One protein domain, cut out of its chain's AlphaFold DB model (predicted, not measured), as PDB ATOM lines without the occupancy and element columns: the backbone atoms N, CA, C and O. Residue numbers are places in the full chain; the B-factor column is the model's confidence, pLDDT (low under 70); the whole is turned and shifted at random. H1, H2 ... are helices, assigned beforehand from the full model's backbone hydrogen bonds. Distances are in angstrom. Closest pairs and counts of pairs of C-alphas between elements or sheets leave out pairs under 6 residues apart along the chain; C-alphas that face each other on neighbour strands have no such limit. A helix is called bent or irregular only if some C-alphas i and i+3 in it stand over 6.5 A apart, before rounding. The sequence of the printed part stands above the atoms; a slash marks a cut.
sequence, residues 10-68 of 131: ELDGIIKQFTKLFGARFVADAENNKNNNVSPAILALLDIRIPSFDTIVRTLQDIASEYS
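What this domain is: This is residues 10 to 68 of the 131 residues of the protein "IST1 homolog" of Lygus hesperus (UniProt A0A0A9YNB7). The two arms of the bent helix H1 fold into a V at one end of an extended, open chain, and a single helix, H3, stands free at the other end, with the short helix H2 between them along the chain. Residues 44 to 68, of which 53 to 66 belong to H3, stand free as a long tail that touches nothing else, and this tail makes much of the length. The printed part has 59 residues with three named helices in the order H1, H2, H3 and no named strand, and its class is all helix. The whole is extended, with a radius of gyration of the C-alphas of 18.4 A and spans of 54 by 24 by 14 A.

Where its parts are: H1 covers residues 10 to 31 and by its hydrogen bonds was assigned as one helix, but it is bent: C-alphas 21 and 24 are 9.1 A apart. Its first arm, H1a, runs from Glu 10, with its C-alpha at (160.211, 102.858, 149.140), to Leu 21 over 16.9 A. Residues 22 and 23 belong to neither arm. The second arm, H1b, runs from Ala 24 to Glu 31 over 10.6 A. H2 covers residues 40 to 45, with C-alpha 40 at (144.197, 104.941, 165.476), and is 8.7 A long. H3 covers residues 53 to 66, is 20.0 A long, and ends with C-alpha 66 at (151.984, 73.632, 167.158).

How they stand to each other: H1a and H1b touch, with 4 pairs of C-alphas within 8 A, and H1a does so with residues 15 to 19 alone. Their closest C-alphas are those of Thr 19 and Val 27, 6.1 A apart. The arms run opposite ways at a steep tilt of 46 degrees, with centres 11.2 A apart. H2 is apart from H1a and from H1b. H3 is apart from H1a, from H1b and from H2. In H1a, H1b, H2 and H3 every O i to N i+4 pair is within hydrogen-bond range.

The domain as a whole: The C-alphas farthest apart are those of Gly 23 and Ser 68, 54.5 A, and the outline is a rod. Without the stretch that stands free, the body has 34 residues and spans 25 by 20 by 11 A, with a radius of gyration of 10.0 A. The printed part has no cut. The links from H1 to H2, 8 residues, and from H2 to H3, 7 residues, are short. The mean pLDDT of the printed part is 90.8, and no printed residue is under 70.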
ATOM      1  N   GLU A  10     161.221 102.176 149.945       90.00
ATOM      2  CA  GLU A  10     160.211 102.858 149.140       90.00
ATOM      3  C   GLU A  10     159.465 103.911 149.966       90.00
ATOM      4  O   GLU A  10     159.162 104.997 149.467       90.00
ATOM      5  N   LEU A  11     159.242 103.636 151.256       89.88
ATOM      6  CA  LEU A  11     158.567 104.555 152.168       89.88
ATOM      7  C   LEU A  11     159.378 105.842 152.367       89.88
ATOM      8  O   LEU A  11     158.808 106.931 152.382       89.88
ATOM      9  N   ASP A  12     160.708 105.749 152.420       88.62
ATOM     10  CA  ASP A  12     161.574 106.932 152.448       88.62
ATOM     11  C   ASP A  12     161.437 107.784 151.179       88.62
ATOM     12  O   ASP A  12     161.519 109.014 151.238       88.62
ATOM     13  N   GLY A  13     161.221 107.147 150.025       91.69
ATOM     14  CA  GLY A  13     160.936 107.831 148.765       91.69
ATOM     15  C   GLY A  13     159.634 108.630 148.834       91.69
ATOM     16  O   GLY A  13     159.615 109.810 148.477       91.69
ATOM     17  N   ILE A  14     158.578 108.016 149.370       91.62
ATOM     18  CA  ILE A  14     157.273 108.655 149.573       91.62
ATOM     19  C   ILE A  14     157.409 109.829 150.549       91.62
ATOM     20  O   ILE A  14     157.025 110.949 150.220       91.62
ATOM     21  N   ILE A  15     158.049 109.631 151.706       90.62
ATOM     22  CA  ILE A  15     158.266 110.698 152.695       90.62
ATOM     23  C   ILE A  15     159.015 111.883 152.070       90.62
ATOM     24  O   ILE A  15     158.636 113.035 152.287       90.62
ATOM     25  N   LYS A  16     160.039 111.632 151.243       92.75
ATOM     26  CA  LYS A  16     160.760 112.692 150.515       92.75
ATOM     27  C   LYS A  16     159.852 113.456 149.553       92.75
ATOM     28  O   LYS A  16     159.964 114.677 149.472       92.75
ATOM     29  N   GLN A  17     158.966 112.774 148.828       95.44
ATOM     30  CA  GLN A  17     158.012 113.432 147.930       95.44
ATOM     31  C   GLN A  17     157.012 114.293 148.707       95.44
ATOM     32  O   GLN A  17     156.844 115.465 148.376       95.44
ATOM     33  N   PHE A  18     156.436 113.774 149.792       94.00
ATOM     34  CA  PHE A  18     155.529 114.535 150.659       94.00
ATOM     35  C   PHE A  18     156.228 115.718 151.340       94.00
ATOM     36  O   PHE A  18     155.648 116.795 151.442       94.00
ATOM     37  N   THR A  19     157.498 115.564 151.724       94.88
ATOM     38  CA  THR A  19     158.320 116.670 152.244       94.88
ATOM     39  C   THR A  19     158.493 117.771 151.198       94.88
ATOM     40  O   THR A  19     158.410 118.948 151.535       94.88
ATOM     41  N   LYS A  20     158.721 117.411 149.927       95.19
ATOM     42  CA  LYS A  20     158.848 118.383 148.828       95.19
ATOM     43  C   LYS A  20     157.525 119.085 148.507       95.19
ATOM     44  O   LYS A  20     157.552 120.262 148.171       95.19
ATOM     45  N   LEU A  21     156.397 118.379 148.600       96.38
ATOM     46  CA  LEU A  21     155.066 118.890 148.241       96.38
ATOM     47  C   LEU A  21     154.424 119.747 149.340       96.38
ATOM     48  O   LEU A  21     153.837 120.781 149.042       96.38
ATOM     49  N   PHE A  22     154.537 119.327 150.603       94.38
ATOM     50  CA  PHE A  22     153.822 119.931 151.738       94.38
ATOM     51  C   PHE A  22     154.756 120.539 152.796       94.38
ATOM     52  O   PHE A  22     154.302 121.129 153.776       94.38
ATOM     53  N   GLY A  23     156.070 120.412 152.604       94.44
ATOM     54  CA  GLY A  23     157.091 120.899 153.525       94.44
ATOM     55  C   GLY A  23     157.425 119.921 154.655       94.44
ATOM     56  O   GLY A  23     156.704 118.968 154.953       94.44
ATOM     57  N   ALA A  24     158.544 120.184 155.336       92.12
ATOM     58  CA  ALA A  24     159.034 119.341 156.430       92.12
ATOM     59  C   ALA A  24     158.107 119.335 157.657       92.12
ATOM     60  O   ALA A  24     158.016 118.331 158.359       92.12
ATOM     61  N   ARG A  25     157.389 120.440 157.900       92.31
ATOM     62  CA  ARG A  25     156.469 120.559 159.038       92.31
ATOM     63  C   ARG A  25     155.293 119.594 158.923       92.31
ATOM     64  O   ARG A  25     154.966 118.942 159.905       92.31
ATOM     65  N   PHE A  26     154.734 119.437 157.724       91.12
ATOM     66  CA  PHE A  26     153.666 118.472 157.465       91.12
ATOM     67  C   PHE A  26     154.091 117.046 157.836       91.12
ATOM     68  O   PHE A  26     153.380 116.348 158.556       91.12
ATOM     69  N   VAL A  27     155.282 116.632 157.393       90.69
ATOM     70  CA  VAL A  27     155.815 115.296 157.687       90.69
ATOM     71  C   VAL A  27     156.072 115.124 159.181       90.69
ATOM     72  O   VAL A  27     155.665 114.114 159.750       90.69
ATOM     73  N   ALA A  28     156.672 116.117 159.841       89.50
ATOM     74  CA  ALA A  28     156.906 116.071 161.282       89.50
ATOM     75  C   ALA A  28     155.596 115.987 162.089       89.50
ATOM     76  O   ALA A  28     155.524 115.257 163.080       89.50
ATOM     77  N   ASP A  29     154.552 116.704 161.672       90.81
ATOM     78  CA  ASP A  29     153.250 116.679 162.338       90.81
ATOM     79  C   ASP A  29     152.538 115.330 162.130       90.81
ATOM     80  O   ASP A  29     151.947 114.804 163.074       90.81
ATOM     81  N   ALA A  30     152.659 114.724 160.943       89.69
ATOM     82  CA  ALA A  30     152.150 113.382 160.657       89.69
ATOM     83  C   ALA A  30     152.910 112.289 161.434       89.69
ATOM     84  O   ALA A  30     152.297 111.404 162.029       89.69
ATOM     85  N   GLU A  31     154.242 112.367 161.501       88.00
ATOM     86  CA  GLU A  31     155.073 111.383 162.204       88.00
ATOM     87  C   GLU A  31     154.816 111.322 163.711       88.00
ATOM     88  O   GLU A  31     155.020 110.260 164.313       88.00
ATOM     89  N   ASN A  32     154.409 112.451 164.294       87.56
ATOM     90  CA  ASN A  32     154.077 112.607 165.708       87.56
ATOM     91  C   ASN A  32     152.562 112.608 165.962       87.56
ATOM     92  O   ASN A  32     152.143 112.819 167.095       87.56
ATOM     93  N   ASN A  33     151.752 112.405 164.918       89.00
ATOM     94  CA  ASN A  33     150.294 112.482 164.961       89.00
ATOM     95  C   ASN A  33     149.752 113.729 165.699       89.00
ATOM     96  O   ASN A  33     148.759 113.654 166.415       89.00
ATOM     97  N   LYS A  34     150.382 114.900 165.532       87.81
ATOM     98  CA  LYS A  34     149.990 116.114 166.279       87.81
ATOM     99  C   LYS A  34     148.564 116.576 165.985       87.81
ATOM    100  O   LYS A  34     147.926 117.171 166.846       87.81
ATOM    101  N   ASN A  35     148.075 116.286 164.782       86.50
ATOM    102  CA  ASN A  35     146.757 116.715 164.319       86.50
ATOM    103  C   ASN A  35     145.695 115.608 164.428       86.50
ATOM    104  O   ASN A  35     144.597 115.796 163.923       86.50
ATOM    105  N   ASN A  36     146.008 114.452 165.031       85.62
ATOM    106  CA  ASN A  36     145.110 113.287 165.111       85.62
ATOM    107  C   ASN A  36     144.571 112.786 163.755       85.62
ATOM    108  O   ASN A  36     143.526 112.149 163.689       85.62
ATOM    109  N   ASN A  37     145.302 113.050 162.668       87.50
ATOM    110  CA  ASN A  37     144.905 112.661 161.313       87.50
ATOM    111  C   ASN A  37     145.335 111.232 160.946       87.50
ATOM    112  O   ASN A  37     144.965 110.728 159.888       87.50
ATOM    113  N   VAL A  38     146.148 110.580 161.780       87.50
ATOM    114  CA  VAL A  38     146.572 109.198 161.553       87.50
ATOM    115  C   VAL A  38     145.518 108.250 162.112       87.50
ATOM    116  O   VAL A  38     145.058 108.416 163.239       87.50
ATOM    117  N   SER A  39     145.199 107.202 161.347       91.00
ATOM    118  CA  SER A  39     144.314 106.131 161.803       91.00
ATOM    119  C   SER A  39     144.765 105.546 163.155       91.00
ATOM    120  O   SER A  39     145.911 105.089 163.274       91.00
ATOM    121  N   PRO A  40     143.872 105.482 164.159       88.19
ATOM    122  CA  PRO A  40     144.197 104.941 165.476       88.19
ATOM    123  C   PRO A  40     144.571 103.455 165.424       88.19
ATOM    124  O   PRO A  40     145.402 103.011 166.210       88.19
ATOM    125  N   ALA A  41     144.036 102.695 164.461       88.25
ATOM    126  CA  ALA A  41     144.391 101.289 164.272       88.25
ATOM    127  C   ALA A  41     145.863 101.116 163.857       88.25
ATOM    128  O   ALA A  41     146.556 100.244 164.373       88.25
ATOM    129  N   ILE A  42     146.364 101.986 162.970       88.94
ATOM    130  CA  ILE A  42     147.776 101.978 162.548       88.94
ATOM    131  C   ILE A  42     148.676 102.358 163.722       88.94
ATOM    132  O   ILE A  42     149.726 101.750 163.921       88.94
ATOM    133  N   LEU A  43     148.259 103.346 164.518       88.31
ATOM    134  CA  LEU A  43     149.003 103.748 165.707       88.31
ATOM    135  C   LEU A  43     149.098 102.614 166.718       88.31
ATOM    136  O   LEU A  43     150.193 102.392 167.211       88.31
ATOM    137  N   ALA A  44     148.001 101.897 166.981       86.12
ATOM    138  CA  ALA A  44     147.973 100.778 167.917       86.12
ATOM    139  C   ALA A  44     148.869  99.611 167.472       86.12
ATOM    140  O   ALA A  44     149.579  99.048 168.296       86.12
ATOM    141  N   LEU A  45     148.874  99.281 166.176       86.44
ATOM    142  CA  LEU A  45     149.706  98.204 165.623       86.44
ATOM    143  C   LEU A  45     151.201  98.530 165.642       86.44
ATOM    144  O   LEU A  45     152.026  97.645 165.839       86.44
ATOM    145  N   LEU A  46     151.550  99.794 165.405       86.94
ATOM    146  CA  LEU A  46     152.937 100.260 165.379       86.94
ATOM    147  C   LEU A  46     153.414 100.779 166.742       86.94
ATOM    148  O   LEU A  46     154.531 101.294 166.844       86.94
ATOM    149  N   ASP A  47     152.568 100.741 167.771       85.69
ATOM    150  CA  ASP A  47     152.944 101.187 169.105       85.69
ATOM    151  C   ASP A  47     153.813 100.135 169.784       85.69
ATOM    152  O   ASP A  47     153.516  98.942 169.763       85.69
ATOM    153  N   ILE A  48     154.881 100.586 170.432       83.25
ATOM    154  CA  ILE A  48     155.736  99.702 171.214       83.25
ATOM    155  C   ILE A  48     155.122  99.629 172.608       83.25
ATOM    156  O   ILE A  48     155.306 100.535 173.422       83.25
ATOM    157  N   ARG A  49     154.356  98.570 172.868       84.00
ATOM    158  CA  ARG A  49     153.754  98.288 174.175       84.00
ATOM    159  C   ARG A  49     154.240  96.952 174.701       84.00
ATOM    160  O   ARG A  49     154.437  96.012 173.935       84.00
ATOM    161  N   ILE A  50     154.403  96.878 176.019       87.75
ATOM    162  CA  ILE A  50     154.639  95.607 176.701       87.75
ATOM    163  C   ILE A  50     153.360  94.767 176.531       87.75
ATOM    164  O   ILE A  50     152.280  95.264 176.867       87.75
ATOM    165  N   PRO A  51     153.444  93.546 175.972       88.88
ATOM    166  CA  PRO A  51     152.280  92.681 175.844       88.88
ATOM    167  C   PRO A  51     151.767  92.278 177.229       88.88
ATOM    168  O   PRO A  51     152.538  92.174 178.185       88.88
ATOM    169  N   SER A  52     150.460  92.046 177.348       89.88
ATOM    170  CA  SER A  52     149.894  91.554 178.603       89.88
ATOM    171  C   SER A  52     150.360  90.126 178.882       89.88
ATOM    172  O   SER A  52     150.629  89.351 177.960       89.88
ATOM    173  N   PHE A  53     150.413  89.764 180.166       88.75
ATOM    174  CA  PHE A  53     150.751  88.407 180.591       88.75
ATOM    175  C   PHE A  53     149.846  87.359 179.926       88.75
ATOM    176  O   PHE A  53     150.346  86.379 179.381       88.75
ATOM    177  N   ASP A  54     148.536  87.615 179.859       89.56
ATOM    178  CA  ASP A  54     147.577  86.720 179.200       89.56
ATOM    179  C   ASP A  54     147.884  86.509 177.714       89.56
ATOM    180  O   ASP A  54     147.766  85.391 177.211       89.56
ATOM    181  N   THR A  55     148.282  87.566 176.998       89.75
ATOM    182  CA  THR A  55     148.681  87.451 175.591       89.75
ATOM    183  C   THR A  55     149.927  86.585 175.463       89.75
ATOM    184  O   THR A  55     149.941  85.688 174.628       89.75
ATOM    185  N   ILE A  56     150.934  86.795 176.315       91.38
ATOM    186  CA  ILE A  56     152.160  85.985 176.319       91.38
ATOM    187  C   ILE A  56     151.824  84.511 176.575       91.38
ATOM    188  O   ILE A  56     152.260  83.649 175.817       91.38
ATOM    189  N   VAL A  57     151.027  84.216 177.605       93.31
ATOM    190  CA  VAL A  57     150.651  82.841 177.965       93.31
ATOM    191  C   VAL A  57     149.901  82.155 176.827       93.31
ATOM    192  O   VAL A  57     150.257  81.032 176.471       93.31
ATOM    193  N   ARG A  58     148.913  82.824 176.217       93.62
ATOM    194  CA  ARG A  58     148.180  82.272 175.066       93.62
ATOM    195  C   ARG A  58     149.106  82.001 173.888       93.62
ATOM    196  O   ARG A  58     149.090  80.902 173.356       93.62
ATOM    197  N   THR A  59     149.969  82.952 173.537       94.81
ATOM    198  CA  THR A  59     150.931  82.765 172.444       94.81
ATOM    199  C   THR A  59     151.888  81.601 172.714       94.81
ATOM    200  O   THR A  59     152.163  80.818 171.811       94.81
ATOM    201  N   LEU A  60     152.376  81.439 173.947       94.19
ATOM    202  CA  LEU A  60     153.234  80.306 174.308       94.19
ATOM    203  C   LEU A  60     152.488  78.970 174.254       94.19
ATOM    204  O   LEU A  60     153.063  77.973 173.824       94.19
ATOM    205  N   GLN A  61     151.215  78.951 174.640       94.19
ATOM    206  CA  GLN A  61     150.364  77.773 174.519       94.19
ATOM    207  C   GLN A  61     150.100  77.401 173.052       94.19
ATOM    208  O   GLN A  61     150.157  76.217 172.708       94.19
ATOM    209  N   ASP A  62     149.859  78.387 172.187       94.38
ATOM    210  CA  ASP A  62     149.675  78.176 170.746       94.38
ATOM    211  C   ASP A  62     150.940  77.571 170.121       94.38
ATOM    212  O   ASP A  62     150.868  76.550 169.437       94.38
ATOM    213  N   ILE A  63     152.116  78.122 170.448       95.94
ATOM    214  CA  ILE A  63     153.413  77.588 170.003       95.94
ATOM    215  C   ILE A  63     153.621  76.164 170.539       95.94
ATOM    216  O   ILE A  63     153.988  75.260 169.794       95.94
ATOM    217  N   ALA A  64     153.373  75.921 171.826       95.12
ATOM    218  CA  ALA A  64     153.541  74.593 172.414       95.12
ATOM    219  C   ALA A  64     152.647  73.543 171.733       95.12
ATOM    220  O   ALA A  64     153.097  72.422 171.479       95.12
ATOM    221  N   SER A  65     151.419  73.930 171.384       94.19
ATOM    222  CA  SER A  65     150.471  73.082 170.656       94.19
ATOM    223  C   SER A  65     150.963  72.773 169.241       94.19
ATOM    224  O   SER A  65     150.932  71.617 168.824       94.19
ATOM    225  N   GLU A  66     151.466  73.779 168.524       96.81
ATOM    226  CA  GLU A  66     151.984  73.632 167.158       96.81
ATOM    227  C   GLU A  66     153.185  72.677 167.093       96.81
ATOM    228  O   GLU A  66     153.268  71.830 166.205       96.81
ATOM    229  N   TYR A  67     154.085  72.754 168.075       96.88
ATOM    230  CA  TYR A  67     155.306  71.945 168.112       96.88
ATOM    231  C   TYR A  67     155.198  70.683 168.981       96.88
ATOM    232  O   TYR A  67     156.201  70.003 169.196       96.88
ATOM    233  N   SER A  68     153.999  70.338 169.472       93.88
ATOM    234  CA  SER A  68     153.763  69.173 170.346       93.88
ATOM    235  C   SER A  68     154.662  69.141 171.593       93.88
ATOM    236  O   SER A  68     155.095  68.082 172.053       93.88
TER     237      SER A  68